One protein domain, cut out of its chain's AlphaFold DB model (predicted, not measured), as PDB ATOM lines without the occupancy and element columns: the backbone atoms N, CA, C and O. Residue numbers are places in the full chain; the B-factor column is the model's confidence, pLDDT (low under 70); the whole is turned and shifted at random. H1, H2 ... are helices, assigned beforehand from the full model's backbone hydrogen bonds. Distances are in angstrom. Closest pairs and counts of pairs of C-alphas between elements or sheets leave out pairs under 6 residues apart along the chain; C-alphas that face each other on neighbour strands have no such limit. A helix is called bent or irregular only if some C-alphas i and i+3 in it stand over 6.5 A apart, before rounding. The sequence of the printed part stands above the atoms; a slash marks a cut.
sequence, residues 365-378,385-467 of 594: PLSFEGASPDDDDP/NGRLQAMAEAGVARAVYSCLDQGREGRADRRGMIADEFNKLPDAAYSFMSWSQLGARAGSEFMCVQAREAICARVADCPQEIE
ATOM      1  N   PRO A 365     -40.902 -20.319 -42.650       56.03
ATOM      2  CA  PRO A 365     -39.754 -20.449 -43.551       56.03
ATOM      3  C   PRO A 365     -40.001 -21.365 -44.764       56.03
ATOM      4  O   PRO A 365     -39.383 -21.147 -45.804       56.03
ATOM      5  N   LEU A 366     -40.938 -22.321 -44.680       54.53
ATOM      6  CA  LEU A 366     -41.308 -23.207 -45.801       54.53
ATOM      7  C   LEU A 366     -41.906 -22.440 -46.986       54.53
ATOM      8  O   LEU A 366     -41.832 -22.893 -48.122       54.53
ATOM      9  N   SER A 367     -42.433 -21.236 -46.745       58.72
ATOM     10  CA  SER A 367     -42.963 -20.374 -47.801       58.72
ATOM     11  C   SER A 367     -41.882 -19.722 -48.685       58.72
ATOM     12  O   SER A 367     -42.207 -18.889 -49.532       58.72
ATOM     13  N   PHE A 368     -40.610 -20.102 -48.517       59.12
ATOM     14  CA  PHE A 368     -39.476 -19.511 -49.233       59.12
ATOM     15  C   PHE A 368     -38.449 -20.528 -49.742       59.12
ATOM     16  O   PHE A 368     -37.515 -20.143 -50.446       59.12
ATOM     17  N   GLU A 369     -38.594 -21.814 -49.409       57.75
ATOM     18  CA  GLU A 369     -37.699 -22.851 -49.921       57.75
ATOM     19  C   GLU A 369     -37.901 -23.010 -51.435       57.75
ATOM     20  O   GLU A 369     -38.983 -23.363 -51.897       57.75
ATOM     21  N   GLY A 370     -36.850 -22.722 -52.211       58.78
ATOM     22  CA  GLY A 370     -36.835 -22.890 -53.669       58.78
ATOM     23  C   GLY A 370     -37.089 -21.629 -54.498       58.78
ATOM     24  O   GLY A 370     -36.992 -21.716 -55.713       58.78
ATOM     25  N   ALA A 371     -37.355 -20.466 -53.889       62.50
ATOM     26  CA  ALA A 371     -37.514 -19.223 -54.649       62.50
ATOM     27  C   ALA A 371     -36.160 -18.735 -55.198       62.50
ATOM     28  O   ALA A 371     -35.354 -18.166 -54.456       62.50
ATOM     29  N   SER A 372     -35.911 -18.957 -56.490       67.38
ATOM     30  CA  SER A 372     -34.698 -18.523 -57.186       67.38
ATOM     31  C   SER A 372     -35.035 -17.542 -58.317       67.38
ATOM     32  O   SER A 372     -35.890 -17.845 -59.147       67.38
ATOM     33  N   PRO A 373     -34.356 -16.382 -58.412       62.50
ATOM     34  CA  PRO A 373     -34.481 -15.495 -59.574       62.50
ATOM     35  C   PRO A 373     -33.988 -16.131 -60.881       62.50
ATOM     36  O   PRO A 373     -34.366 -15.687 -61.962       62.50
ATOM     37  N   ASP A 374     -33.137 -17.155 -60.762       67.56
ATOM     38  CA  ASP A 374     -32.428 -17.809 -61.862       67.56
ATOM     39  C   ASP A 374     -33.032 -19.187 -62.209       67.56
ATOM     40  O   ASP A 374     -32.320 -20.074 -62.678       67.56
ATOM     41  N   ASP A 375     -34.324 -19.415 -61.939       70.38
ATOM     42  CA  ASP A 375     -34.992 -20.670 -62.313       70.38
ATOM     43  C   ASP A 375     -35.054 -20.840 -63.845       70.38
ATOM     44  O   ASP A 375     -35.545 -19.974 -64.572       70.38
ATOM     45  N   ASP A 376     -34.593 -21.995 -64.342       70.81
ATOM     46  CA  ASP A 376     -34.562 -22.316 -65.781       70.81
ATOM     47  C   ASP A 376     -35.972 -22.432 -66.403       70.81
ATOM     48  O   ASP A 376     -36.137 -22.311 -67.622       70.81
ATOM     49  N   ASP A 377     -37.000 -22.683 -65.582       69.62
ATOM     50  CA  ASP A 377     -38.401 -22.679 -66.006       69.62
ATOM     51  C   ASP A 377     -38.980 -21.261 -65.862       69.62
ATOM     52  O   ASP A 377     -39.159 -20.790 -64.735       69.62
ATOM     53  N   PRO A 378     -39.351 -20.584 -66.966       63.12
ATOM     54  CA  PRO A 378     -39.861 -19.216 -66.923       63.12
ATOM     55  C   PRO A 378     -41.151 -19.067 -66.110       63.12
ATOM     56  O   PRO A 378     -41.440 -17.970 -65.640       63.12
ATOM     57  N   ASN A 385     -40.011 -14.894 -58.357       78.44
ATOM     58  CA  ASN A 385     -39.875 -13.440 -58.385       78.44
ATOM     59  C   ASN A 385     -41.031 -12.730 -57.669       78.44
ATOM     60  O   ASN A 385     -40.790 -11.813 -56.882       78.44
ATOM     61  N   GLY A 386     -42.275 -13.178 -57.862       74.50
ATOM     62  CA  GLY A 386     -43.438 -12.627 -57.163       74.50
ATOM     63  C   GLY A 386     -43.340 -12.776 -55.641       74.50
ATOM     64  O   GLY A 386     -43.614 -11.828 -54.898       74.50
ATOM     65  N   ARG A 387     -42.887 -13.941 -55.157       76.94
ATOM     66  CA  ARG A 387     -42.668 -14.187 -53.718       76.94
ATOM     67  C   ARG A 387     -41.546 -13.312 -53.162       76.94
ATOM     68  O   ARG A 387     -41.732 -12.688 -52.117       76.94
ATOM     69  N   LEU A 388     -40.415 -13.226 -53.864       80.12
ATOM     70  CA  LEU A 388     -39.270 -12.400 -53.466       80.12
ATOM     71  C   LEU A 388     -39.619 -10.909 -53.431       80.12
ATOM     72  O   LEU A 388     -39.250 -10.216 -52.481       80.12
ATOM     73  N   GLN A 389     -40.392 -10.426 -54.406       81.25
ATOM     74  CA  GLN A 389     -40.907  -9.062 -54.404       81.25
ATOM     75  C   GLN A 389     -41.821  -8.816 -53.194       81.25
ATOM     76  O   GLN A 389     -41.618  -7.845 -52.468       81.25
ATOM     77  N   ALA A 390     -42.781  -9.704 -52.915       77.06
ATOM     78  CA  ALA A 390     -43.676  -9.554 -51.764       77.06
ATOM     79  C   ALA A 390     -42.914  -9.534 -50.422       77.06
ATOM     80  O   ALA A 390     -43.241  -8.746 -49.532       77.06
ATOM     81  N   MET A 391     -41.863 -10.349 -50.279       80.38
ATOM     82  CA  MET A 391     -40.979 -10.313 -49.105       80.38
ATOM     83  C   MET A 391     -40.240  -8.990 -48.973       80.38
ATOM     84  O   MET A 391     -40.109  -8.462 -47.868       80.38
ATOM     85  N   ALA A 392     -39.727  -8.475 -50.088       81.56
ATOM     86  CA  ALA A 392     -39.005  -7.221 -50.106       81.56
ATOM     87  C   ALA A 392     -39.907  -6.070 -49.632       81.56
ATOM     88  O   ALA A 392     -39.537  -5.290 -48.753       81.56
ATOM     89  N   GLU A 393     -41.134  -6.026 -50.150       78.81
ATOM     90  CA  GLU A 393     -42.150  -5.049 -49.763       78.81
ATOM     91  C   GLU A 393     -42.520  -5.167 -48.277       78.81
ATOM     92  O   GLU A 393     -42.486  -4.171 -47.548       78.81
ATOM     93  N   ALA A 394     -42.775  -6.388 -47.797       81.81
ATOM     94  CA  ALA A 394     -43.074  -6.664 -46.393       81.81
ATOM     95  C   ALA A 394     -41.918  -6.296 -45.451       81.81
ATOM     96  O   ALA A 394     -42.142  -5.770 -44.360       81.81
ATOM     97  N   GLY A 395     -40.674  -6.550 -45.859       84.94
ATOM     98  CA  GLY A 395     -39.484  -6.255 -45.064       84.94
ATOM     99  C   GLY A 395     -39.299  -4.756 -44.857       84.94
ATOM    100  O   GLY A 395     -38.995  -4.310 -43.748       84.94
ATOM    101  N   VAL A 396     -39.559  -3.966 -45.901       81.31
ATOM    102  CA  VAL A 396     -39.533  -2.507 -45.794       81.31
ATOM    103  C   VAL A 396     -40.693  -2.000 -44.945       81.31
ATOM    104  O   VAL A 396     -40.459  -1.214 -44.030       81.31
ATOM    105  N   ALA A 397     -41.914  -2.492 -45.165       79.06
ATOM    106  CA  ALA A 397     -43.069  -2.121 -44.346       79.06
ATOM    107  C   ALA A 397     -42.827  -2.416 -42.852       79.06
ATOM    108  O   ALA A 397     -43.036  -1.547 -42.005       79.06
ATOM    109  N   ARG A 398     -42.280  -3.594 -42.520       85.31
ATOM    110  CA  ARG A 398     -41.886  -3.973 -41.153       85.31
ATOM    111  C   ARG A 398     -40.893  -2.984 -40.545       85.31
ATOM    112  O   ARG A 398     -41.083  -2.571 -39.401       85.31
ATOM    113  N   ALA A 399     -39.851  -2.599 -41.283       82.25
ATOM    114  CA  ALA A 399     -38.846  -1.646 -40.814       82.25
ATOM    115  C   ALA A 399     -39.455  -0.255 -40.564       82.25
ATOM    116  O   ALA A 399     -39.217   0.352 -39.517       82.25
ATOM    117  N   VAL A 400     -40.289   0.223 -41.491       78.00
ATOM    118  CA  VAL A 400     -40.969   1.523 -41.404       78.00
ATOM    119  C   VAL A 400     -41.940   1.557 -40.224       78.00
ATOM    120  O   VAL A 400     -41.846   2.450 -39.383       78.00
ATOM    121  N   TYR A 401     -42.826   0.571 -40.090       78.38
ATOM    122  CA  TYR A 401     -43.792   0.555 -38.991       78.38
ATOM    123  C   TYR A 401     -43.138   0.291 -37.634       78.38
ATOM    124  O   TYR A 401     -43.553   0.890 -36.650       78.38
ATOM    125  N   SER A 402     -42.044  -0.478 -37.568       80.88
ATOM    126  CA  SER A 402     -41.259  -0.623 -36.329       80.88
ATOM    127  C   SER A 402     -40.645   0.702 -35.854       80.88
ATOM    128  O   SER A 402     -40.495   0.917 -34.651       80.88
ATOM    129  N   CYS A 403     -40.301   1.606 -36.779       75.88
ATOM    130  CA  CYS A 403     -39.893   2.977 -36.455       75.88
ATOM    131  C   CYS A 403     -41.066   3.866 -36.038       75.88
ATOM    132  O   CYS A 403     -40.894   4.743 -35.195       75.88
ATOM    133  N   LEU A 404     -42.219   3.705 -36.688       70.88
ATOM    134  CA  LEU A 404     -43.348   4.620 -36.567       70.88
ATOM    135  C   LEU A 404     -44.297   4.292 -35.413       70.88
ATOM    136  O   LEU A 404     -45.007   5.179 -34.950       70.88
ATOM    137  N   ASP A 405     -44.292   3.058 -34.911       68.88
ATOM    138  CA  ASP A 405     -45.179   2.619 -33.827       68.88
ATOM    139  C   ASP A 405     -44.772   3.138 -32.428       68.88
ATOM    140  O   ASP A 405     -45.308   2.740 -31.392       68.88
ATOM    141  N   GLN A 406     -43.803   4.051 -32.379       61.97
ATOM    142  CA  GLN A 406     -43.305   4.646 -31.147       61.97
ATOM    143  C   GLN A 406     -44.253   5.693 -30.576       61.97
ATOM    144  O   GLN A 406     -44.785   6.537 -31.289       61.97
ATOM    145  N   GLY A 407     -44.402   5.687 -29.252       53.81
ATOM    146  CA  GLY A 407     -45.207   6.681 -28.538       53.81
ATOM    147  C   GLY A 407     -46.687   6.324 -28.410       53.81
ATOM    148  O   GLY A 407     -47.444   7.115 -27.853       53.81
ATOM    149  N   ARG A 408     -47.102   5.131 -28.857       62.09
ATOM    150  CA  ARG A 408     -48.412   4.553 -28.527       62.09
ATOM    151  C   ARG A 408     -48.292   3.711 -27.257       62.09
ATOM    152  O   ARG A 408     -47.413   2.857 -27.159       62.09
ATOM    153  N   GLU A 409     -49.135   3.990 -26.261       56.44
ATOM    154  CA  GLU A 409     -49.070   3.339 -24.945       56.44
ATOM    155  C   GLU A 409     -49.104   1.802 -25.060       56.44
ATOM    156  O   GLU A 409     -49.962   1.233 -25.734       56.44
ATOM    157  N   GLY A 410     -48.163   1.126 -24.386       63.50
ATOM    158  CA  GLY A 410     -48.166  -0.333 -24.219       63.50
ATOM    159  C   GLY A 410     -47.450  -1.173 -25.288       63.50
ATOM    160  O   GLY A 410     -47.550  -2.397 -25.220       63.50
ATOM    161  N   ARG A 411     -46.721  -0.581 -26.248       67.56
ATOM    162  CA  ARG A 411     -45.985  -1.322 -27.302       67.56
ATOM    163  C   ARG A 411     -44.466  -1.329 -27.069       67.56
ATOM    164  O   ARG A 411     -43.911  -0.366 -26.545       67.56
ATOM    165  N   ALA A 412     -43.793  -2.424 -27.435       67.19
ATOM    166  CA  ALA A 412     -42.346  -2.596 -27.250       67.19
ATOM    167  C   ALA A 412     -41.526  -1.801 -28.288       67.19
ATOM    168  O   ALA A 412     -41.875  -1.788 -29.466       67.19
ATOM    169  N   ASP A 413     -40.412  -1.176 -27.877       73.31
ATOM    170  CA  ASP A 413     -39.495  -0.490 -28.806       73.31
ATOM    171  C   ASP A 413     -38.708  -1.516 -29.634       73.31
ATOM    172  O   ASP A 413     -37.851  -2.231 -29.110       73.31
ATOM    173  N   ARG A 414     -38.985  -1.565 -30.941       77.00
ATOM    174  CA  ARG A 414     -38.332  -2.473 -31.894       77.00
ATOM    175  C   ARG A 414     -37.205  -1.833 -32.704       77.00
ATOM    176  O   ARG A 414     -36.582  -2.533 -33.496       77.00
ATOM    177  N   ARG A 415     -36.866  -0.548 -32.508       75.25
ATOM    178  CA  ARG A 415     -35.841   0.151 -33.324       75.25
ATOM    179  C   ARG A 415     -34.482  -0.533 -33.322       75.25
ATOM    180  O   ARG A 415     -33.818  -0.567 -34.352       75.25
ATOM    181  N   GLY A 416     -34.076  -1.071 -32.172       77.12
ATOM    182  CA  GLY A 416     -32.799  -1.774 -32.027       77.12
ATOM    183  C   GLY A 416     -32.735  -3.100 -32.785       77.12
ATOM    184  O   GLY A 416     -31.646  -3.610 -33.007       77.12
ATOM    185  N   MET A 417     -33.883  -3.642 -33.198       82.44
ATOM    186  CA  MET A 417     -33.988  -4.932 -33.881       82.44
ATOM    187  C   MET A 417     -34.132  -4.781 -35.399       82.44
ATOM    188  O   MET A 417     -34.000  -5.770 -36.109       82.44
ATOM    189  N   ILE A 418     -34.376  -3.568 -35.916       83.56
ATOM    190  CA  ILE A 418     -34.707  -3.349 -37.334       83.56
ATOM    191  C   ILE A 418     -33.606  -3.875 -38.260       83.56
ATOM    192  O   ILE A 418     -33.906  -4.577 -39.220       83.56
ATOM    193  N   ALA A 419     -32.338  -3.579 -37.963       83.88
ATOM    194  CA  ALA A 419     -31.218  -4.045 -38.780       83.88
ATOM    195  C   ALA A 419     -31.120  -5.578 -38.794       83.88
ATOM    196  O   ALA A 419     -31.004  -6.178 -39.859       83.88
ATOM    197  N   ASP A 420     -31.222  -6.221 -37.631       85.38
ATOM    198  CA  ASP A 420     -31.138  -7.680 -37.509       85.38
ATOM    199  C   ASP A 420     -32.329  -8.388 -38.161       85.38
ATOM    200  O   ASP A 420     -32.178  -9.465 -38.730       85.38
ATOM    201  N   GLU A 421     -33.523  -7.806 -38.083       84.19
ATOM    202  CA  GLU A 421     -34.728  -8.338 -38.716       84.19
ATOM    203  C   GLU A 421     -34.691  -8.177 -40.237       84.19
ATOM    204  O   GLU A 421     -35.018  -9.115 -40.960       84.19
ATOM    205  N   PHE A 422     -34.239  -7.022 -40.728       84.19
ATOM    206  CA  PHE A 422     -34.128  -6.742 -42.158       84.19
ATOM    207  C   PHE A 422     -33.006  -7.551 -42.828       84.19
ATOM    208  O   PHE A 422     -33.146  -7.982 -43.971       84.19
ATOM    209  N   ASN A 423     -31.914  -7.828 -42.107       83.88
ATOM    210  CA  ASN A 423     -30.804  -8.665 -42.580       83.88
ATOM    211  C   ASN A 423     -31.147 -10.160 -42.701       83.88
ATOM    212  O   ASN A 423     -30.344 -10.912 -43.244       83.88
ATOM    213  N   LYS A 424     -32.305 -10.602 -42.193       84.56
ATOM    214  CA  LYS A 424     -32.782 -11.990 -42.342       84.56
ATOM    215  C   LYS A 424     -33.493 -12.244 -43.672       84.56
ATOM    216  O   LYS A 424     -33.883 -13.380 -43.926       84.56
ATOM    217  N   LEU A 425     -33.700 -11.213 -44.494       83.44
ATOM    218  CA  LEU A 425     -34.273 -11.385 -45.824       83.44
ATOM    219  C   LEU A 425     -33.293 -12.153 -46.732       83.44
ATOM    220  O   LEU A 425     -32.083 -11.948 -46.623       83.44
ATOM    221  N   PRO A 426     -33.789 -13.016 -47.638       83.31
ATOM    222  CA  PRO A 426     -32.955 -13.652 -48.650       83.31
ATOM    223  C   PRO A 426     -32.250 -12.610 -49.520       83.31
ATOM    224  O   PRO A 426     -32.868 -11.614 -49.903       83.31
ATOM    225  N   ASP A 427     -30.997 -12.865 -49.908       82.75
ATOM    226  CA  ASP A 427     -30.221 -11.901 -50.700       82.75
ATOM    227  C   ASP A 427     -30.909 -11.544 -52.032       82.75
ATOM    228  O   ASP A 427     -30.895 -10.393 -52.468       82.75
ATOM    229  N   ALA A 428     -31.599 -12.518 -52.631       82.25
ATOM    230  CA  ALA A 428     -32.392 -12.343 -53.842       82.25
ATOM    231  C   ALA A 428     -33.538 -11.324 -53.684       82.25
ATOM    232  O   ALA A 428     -33.856 -10.614 -54.637       82.25
ATOM    233  N   ALA A 429     -34.127 -11.184 -52.491       82.56
ATOM    234  CA  ALA A 429     -35.216 -10.237 -52.251       82.56
ATOM    235  C   ALA A 429     -34.744  -8.776 -52.352       82.56
ATOM    236  O   ALA A 429     -35.500  -7.912 -52.791       82.56
ATOM    237  N   TYR A 430     -33.479  -8.484 -52.020       84.06
ATOM    238  CA  TYR A 430     -32.941  -7.123 -52.133       84.06
ATOM    239  C   TYR A 430     -32.870  -6.630 -53.583       84.06
ATOM    240  O   TYR A 430     -32.943  -5.427 -53.812       84.06
ATOM    241  N   SER A 431     -32.791  -7.536 -54.566       82.69
ATOM    242  CA  SER A 431     -32.797  -7.166 -55.990       82.69
ATOM    243  C   SER A 431     -34.120  -6.536 -56.454       82.69
ATOM    244  O   SER A 431     -34.135  -5.778 -57.420       82.69
ATOM    245  N   PHE A 432     -35.214  -6.786 -55.725       80.06
ATOM    246  CA  PHE A 432     -36.537  -6.210 -55.982       80.06
ATOM    247  C   PHE A 432     -36.755  -4.863 -55.285       80.06
ATOM    248  O   PHE A 432     -37.809  -4.247 -55.440       80.06
ATOM    249  N   MET A 433     -35.780  -4.389 -54.506       80.38
ATOM    250  CA  MET A 433     -35.880  -3.126 -53.787       80.38
ATOM    251  C   MET A 433     -35.203  -1.996 -54.556       80.38
ATOM    252  O   MET A 433     -34.061  -2.112 -54.990       80.38
ATOM    253  N   SER A 434     -35.885  -0.855 -54.632       77.19
ATOM    254  CA  SER A 434     -35.277   0.408 -55.059       77.19
ATOM    255  C   SER A 434     -35.739   1.554 -54.169       77.19
ATOM    256  O   SER A 434     -36.922   1.671 -53.840       77.19
ATOM    257  N   TRP A 435     -34.813   2.424 -53.780       70.88
ATOM    258  CA  TRP A 435     -35.086   3.548 -52.891       70.88
ATOM    259  C   TRP A 435     -36.168   4.470 -53.456       70.88
ATOM    260  O   TRP A 435     -37.060   4.912 -52.729       70.88
ATOM    261  N   SER A 436     -36.139   4.709 -54.769       64.50
ATOM    262  CA  SER A 436     -37.148   5.516 -55.467       64.50
ATOM    263  C   SER A 436     -38.583   4.979 -55.309       64.50
ATOM    264  O   SER A 436     -39.520   5.764 -55.157       64.50
ATOM    265  N   GLN A 437     -38.770   3.655 -55.285       62.16
ATOM    266  CA  GLN A 437     -40.077   3.019 -55.084       62.16
ATOM    267  C   GLN A 437     -40.480   2.966 -53.606       62.16
ATOM    268  O   GLN A 437     -41.655   3.141 -53.281       62.16
ATOM    269  N   LEU A 438     -39.518   2.768 -52.703       62.59
ATOM    270  CA  LEU A 438     -39.770   2.736 -51.260       62.59
ATOM    271  C   LEU A 438     -40.141   4.121 -50.711       62.59
ATOM    272  O   LEU A 438     -41.077   4.239 -49.923       62.59
ATOM    273  N   GLY A 439     -39.479   5.181 -51.185       53.47
ATOM    274  CA  GLY A 439     -39.782   6.564 -50.805       53.47
ATOM    275  C   GLY A 439     -41.174   7.031 -51.240       53.47
ATOM    276  O   GLY A 439     -41.819   7.781 -50.507       53.47
ATOM    277  N   ALA A 440     -41.666   6.540 -52.383       51.03
ATOM    278  CA  ALA A 440     -43.016   6.819 -52.879       51.03
ATOM    279  C   ALA A 440     -44.121   6.111 -52.071       51.03
ATOM    280  O   ALA A 440     -45.248   6.596 -52.035       51.03
ATOM    281  N   ARG A 441     -43.810   4.978 -51.427       51.22
ATOM    282  CA  ARG A 441     -44.767   4.176 -50.643       51.22
ATOM    283  C   ARG A 441     -44.793   4.540 -49.163       51.22
ATOM    284  O   ARG A 441     -45.863   4.613 -48.578       51.22
ATOM    285  N   ALA A 442     -43.630   4.770 -48.559       50.53
ATOM    286  CA  ALA A 442     -43.525   5.047 -47.127       50.53
ATOM    287  C   ALA A 442     -43.762   6.524 -46.774       50.53
ATOM    288  O   ALA A 442     -43.865   6.851 -45.596       50.53
ATOM    289  N   GLY A 443     -43.790   7.413 -47.778       52.78
ATOM    290  CA  GLY A 443     -43.583   8.841 -47.571       52.78
ATOM    291  C   GLY A 443     -42.215   9.036 -46.923       52.78
ATOM    292  O   GLY A 443     -42.085   8.988 -45.705       52.78
ATOM    293  N   SER A 444     -41.162   9.221 -47.720       49.72
ATOM    294  CA  SER A 444     -39.764   9.275 -47.244       49.72
ATOM    295  C   SER A 444     -39.479  10.248 -46.082       49.72
ATOM    296  O   SER A 444     -38.410  10.179 -45.482       49.72
ATOM    297  N   GLU A 445     -40.421  11.133 -45.748       50.00
ATOM    298  CA  GLU A 445     -40.413  12.029 -44.588       50.00
ATOM    299  C   GLU A 445     -40.642  11.326 -43.227       50.00
ATOM    300  O   GLU A 445     -40.297  11.902 -42.196       50.00
ATOM    301  N   PHE A 446     -41.162  10.089 -43.194       55.88
ATOM    302  CA  PHE A 446     -41.610   9.399 -41.968       55.88
ATOM    303  C   PHE A 446     -40.686   8.261 -41.475       55.88
ATOM    304  O   PHE A 446     -40.961   7.629 -40.457       55.88
ATOM    305  N   MET A 447     -39.560   7.983 -42.140       68.81
ATOM    306  CA  MET A 447     -38.660   6.887 -41.739       68.81
ATOM    307  C   MET A 447     -37.628   7.311 -40.682       68.81
ATOM    308  O   MET A 447     -36.927   8.310 -40.851       68.81
ATOM    309  N   CYS A 448     -37.469   6.518 -39.611       73.31
ATOM    310  CA  CYS A 448     -36.425   6.766 -38.612       73.31
ATOM    311  C   CYS A 448     -35.024   6.380 -39.117       73.31
ATOM    312  O   CYS A 448     -34.879   5.575 -40.041       73.31
ATOM    313  N   VAL A 449     -33.979   6.947 -38.497       77.12
ATOM    314  CA  VAL A 449     -32.575   6.754 -38.910       77.12
ATOM    315  C   VAL A 449     -32.203   5.271 -38.955       77.12
ATOM    316  O   VAL A 449     -31.587   4.841 -39.922       77.12
ATOM    317  N   GLN A 450     -32.654   4.482 -37.977       81.31
ATOM    318  CA  GLN A 450     -32.364   3.051 -37.881       81.31
ATOM    319  C   GLN A 450     -32.951   2.239 -39.050       81.31
ATOM    320  O   GLN A 450     -32.245   1.407 -39.617       81.31
ATOM    321  N   ALA A 451     -34.207   2.481 -39.453       79.75
ATOM    322  CA  ALA A 451     -34.771   1.810 -40.633       79.75
ATOM    323  C   ALA A 451     -34.099   2.269 -41.918       79.75
ATOM    324  O   ALA A 451     -33.813   1.448 -42.785       79.75
ATOM    325  N   ARG A 452     -33.803   3.567 -42.030       78.31
ATOM    326  CA  ARG A 452     -33.087   4.095 -43.187       78.31
ATOM    327  C   ARG A 452     -31.721   3.434 -43.338       78.31
ATOM    328  O   ARG A 452     -31.403   2.980 -44.426       78.31
ATOM    329  N   GLU A 453     -30.931   3.360 -42.271       81.62
ATOM    330  CA  GLU A 453     -29.610   2.720 -42.294       81.62
ATOM    331  C   GLU A 453     -29.703   1.233 -42.646       81.62
ATOM    332  O   GLU A 453     -28.953   0.769 -43.503       81.62
ATOM    333  N   ALA A 454     -30.659   0.501 -42.061       83.50
ATOM    334  CA  ALA A 454     -30.879  -0.911 -42.371       83.50
ATOM    335  C   ALA A 454     -31.240  -1.148 -43.850       83.50
ATOM    336  O   ALA A 454     -30.681  -2.045 -44.480       83.50
ATOM    337  N   ILE A 455     -32.129  -0.323 -44.419       80.88
ATOM    338  CA  ILE A 455     -32.540  -0.415 -45.830       80.88
ATOM    339  C   ILE A 455     -31.383   0.000 -46.753       80.88
ATOM    340  O   ILE A 455     -31.018  -0.731 -47.674       80.88
ATOM    341  N   CYS A 456     -30.755   1.147 -46.493       79.75
ATOM    342  CA  CYS A 456     -29.682   1.692 -47.331       79.75
ATOM    343  C   CYS A 456     -28.393   0.868 -47.304       79.75
ATOM    344  O   CYS A 456     -27.599   0.966 -48.232       79.75
ATOM    345  N   ALA A 457     -28.186   0.028 -46.287       83.44
ATOM    346  CA  ALA A 457     -27.068  -0.911 -46.262       83.44
ATOM    347  C   ALA A 457     -27.161  -2.001 -47.350       83.44
ATOM    348  O   ALA A 457     -26.147  -2.624 -47.662       83.44
ATOM    349  N   ARG A 458     -28.354  -2.253 -47.912       82.00
ATOM    350  CA  ARG A 458     -28.603  -3.331 -48.889       82.00
ATOM    351  C   ARG A 458     -29.161  -2.851 -50.232       82.00
ATOM    352  O   ARG A 458     -29.057  -3.582 -51.210       82.00
ATOM    353  N   VAL A 459     -29.731  -1.646 -50.298       79.19
ATOM    354  CA  VAL A 459     -30.353  -1.088 -51.512       79.19
ATOM    355  C   VAL A 459     -29.374  -0.179 -52.264       79.19
ATOM    356  O   VAL A 459     -28.881   0.805 -51.715       79.19
ATOM    357  N   ALA A 460     -29.104  -0.498 -53.533       70.50
ATOM    358  CA  ALA A 460     -28.017   0.102 -54.313       70.50
ATOM    359  C   ALA A 460     -28.221   1.583 -54.702       70.50
ATOM    360  O   ALA A 460     -27.238   2.295 -54.897       70.50
ATOM    361  N   ASP A 461     -29.464   2.062 -54.814       73.56
ATOM    362  CA  ASP A 461     -29.813   3.431 -55.228       73.56
ATOM    363  C   ASP A 461     -30.177   4.356 -54.050       73.56
ATOM    364  O   ASP A 461     -30.808   5.396 -54.250       73.56
ATOM    365  N   CYS A 462     -29.784   4.012 -52.815       72.75
ATOM    366  CA  CYS A 462     -30.046   4.882 -51.669       72.75
ATOM    367  C   CYS A 462     -29.209   6.188 -51.739       72.75
ATOM    368  O   CYS A 462     -27.983   6.135 -51.881       72.75
ATOM    369  N   PRO A 463     -29.837   7.376 -51.624       65.25
ATOM    370  CA  PRO A 463     -29.148   8.661 -51.688       65.25
ATOM    371  C   PRO A 463     -28.220   8.871 -50.483       65.25
ATOM    372  O   PRO A 463     -28.607   8.645 -49.337       65.25
ATOM    373  N   GLN A 464     -27.001   9.358 -50.744       58.09
ATOM    374  CA  GLN A 464     -25.986   9.613 -49.710       58.09
ATOM    375  C   GLN A 464     -26.251  10.897 -48.891       58.09
ATOM    376  O   GLN A 464     -25.828  10.975 -47.741       58.09
ATOM    377  N   GLU A 465     -27.005  11.862 -49.434       54.91
ATOM    378  CA  GLU A 465     -27.468  13.082 -48.751       54.91
ATOM    379  C   GLU A 465     -28.922  13.396 -49.143       54.91
ATOM    380  O   GLU A 465     -29.287  13.333 -50.316       54.91
ATOM    381  N   ILE A 466     -29.765  13.740 -48.163       50.81
ATOM    382  CA  ILE A 466     -31.145  14.191 -48.395       50.81
ATOM    383  C   ILE A 466     -31.145  15.719 -48.310       50.81
ATOM    384  O   ILE A 466     -31.240  16.283 -47.217       50.81
ATOM    385  N   GLU A 467     -31.044  16.410 -49.446       39.12
ATOM    386  CA  GLU A 467     -31.457  17.812 -49.496       39.12
ATOM    387  C   GLU A 467     -32.963  17.878 -49.217       39.12
ATOM    388  O   GLU A 467     -33.771  17.203 -49.853       39.12
TER     389      GLU A 467
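AT A GLANCE: This is residues 365 to 378 and 385 to 467 of the 594 residues of a protein of Hirschia sp (UniProt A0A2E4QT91). One long helix, H2, makes the core, with shorter H3 and H6 running nearly alongside it in a triangle and H4 packed on its first half. H1 lies off to one end, touching no helix. The 97 printed residues include six named helices, H1 to H6, and no named strand: all helix. The whole is compact, radius of gyration of the C-alphas 14.4 A, spanning 48 by 35 by 19 A.

IN THESE COORDINATES: H1, residues 365 to 368, begins at C-alpha (-39.754, -20.449, -43.551). H2, 385 to 404, is 28.5 A long; H3, 415 to 422, 11.3 A, is irregular, C-alphas 416 and 419 being 7.3 A apart. H4 is 427 to 430, H5 435 to 442, 10.3 A. H6, 449 to 456, 10.2 A, ends at (-29.682, 1.692, -47.331).

HOW THE PARTS SIT: The hub H2 forms a hairpin with H3, a shallow tilt of 6 degrees, closest C-alphas Ala 399 and Ile 418, 5.7 A. H6 touches H3 at C-alphas Ala 454 and Ala 419, 4.8 A. H5 only just touches H2, with 3 pairs of C-alphas within 8 A, closest Ala 442 and Val 400, 7.2 A. Every O i to N i+4 pair is within hydrogen-bond range in H2 and H6, 2 of 4 in H3, 3 of 4 in H5; H1 and H4 are too short for one.

THE WHOLE: Residues 379 to 384 are not printed; C-alphas 378 and 385 are 10.3 A apart. No link printed whole is long. Confidence is under 70 in 37 residues, among them 436 to 447.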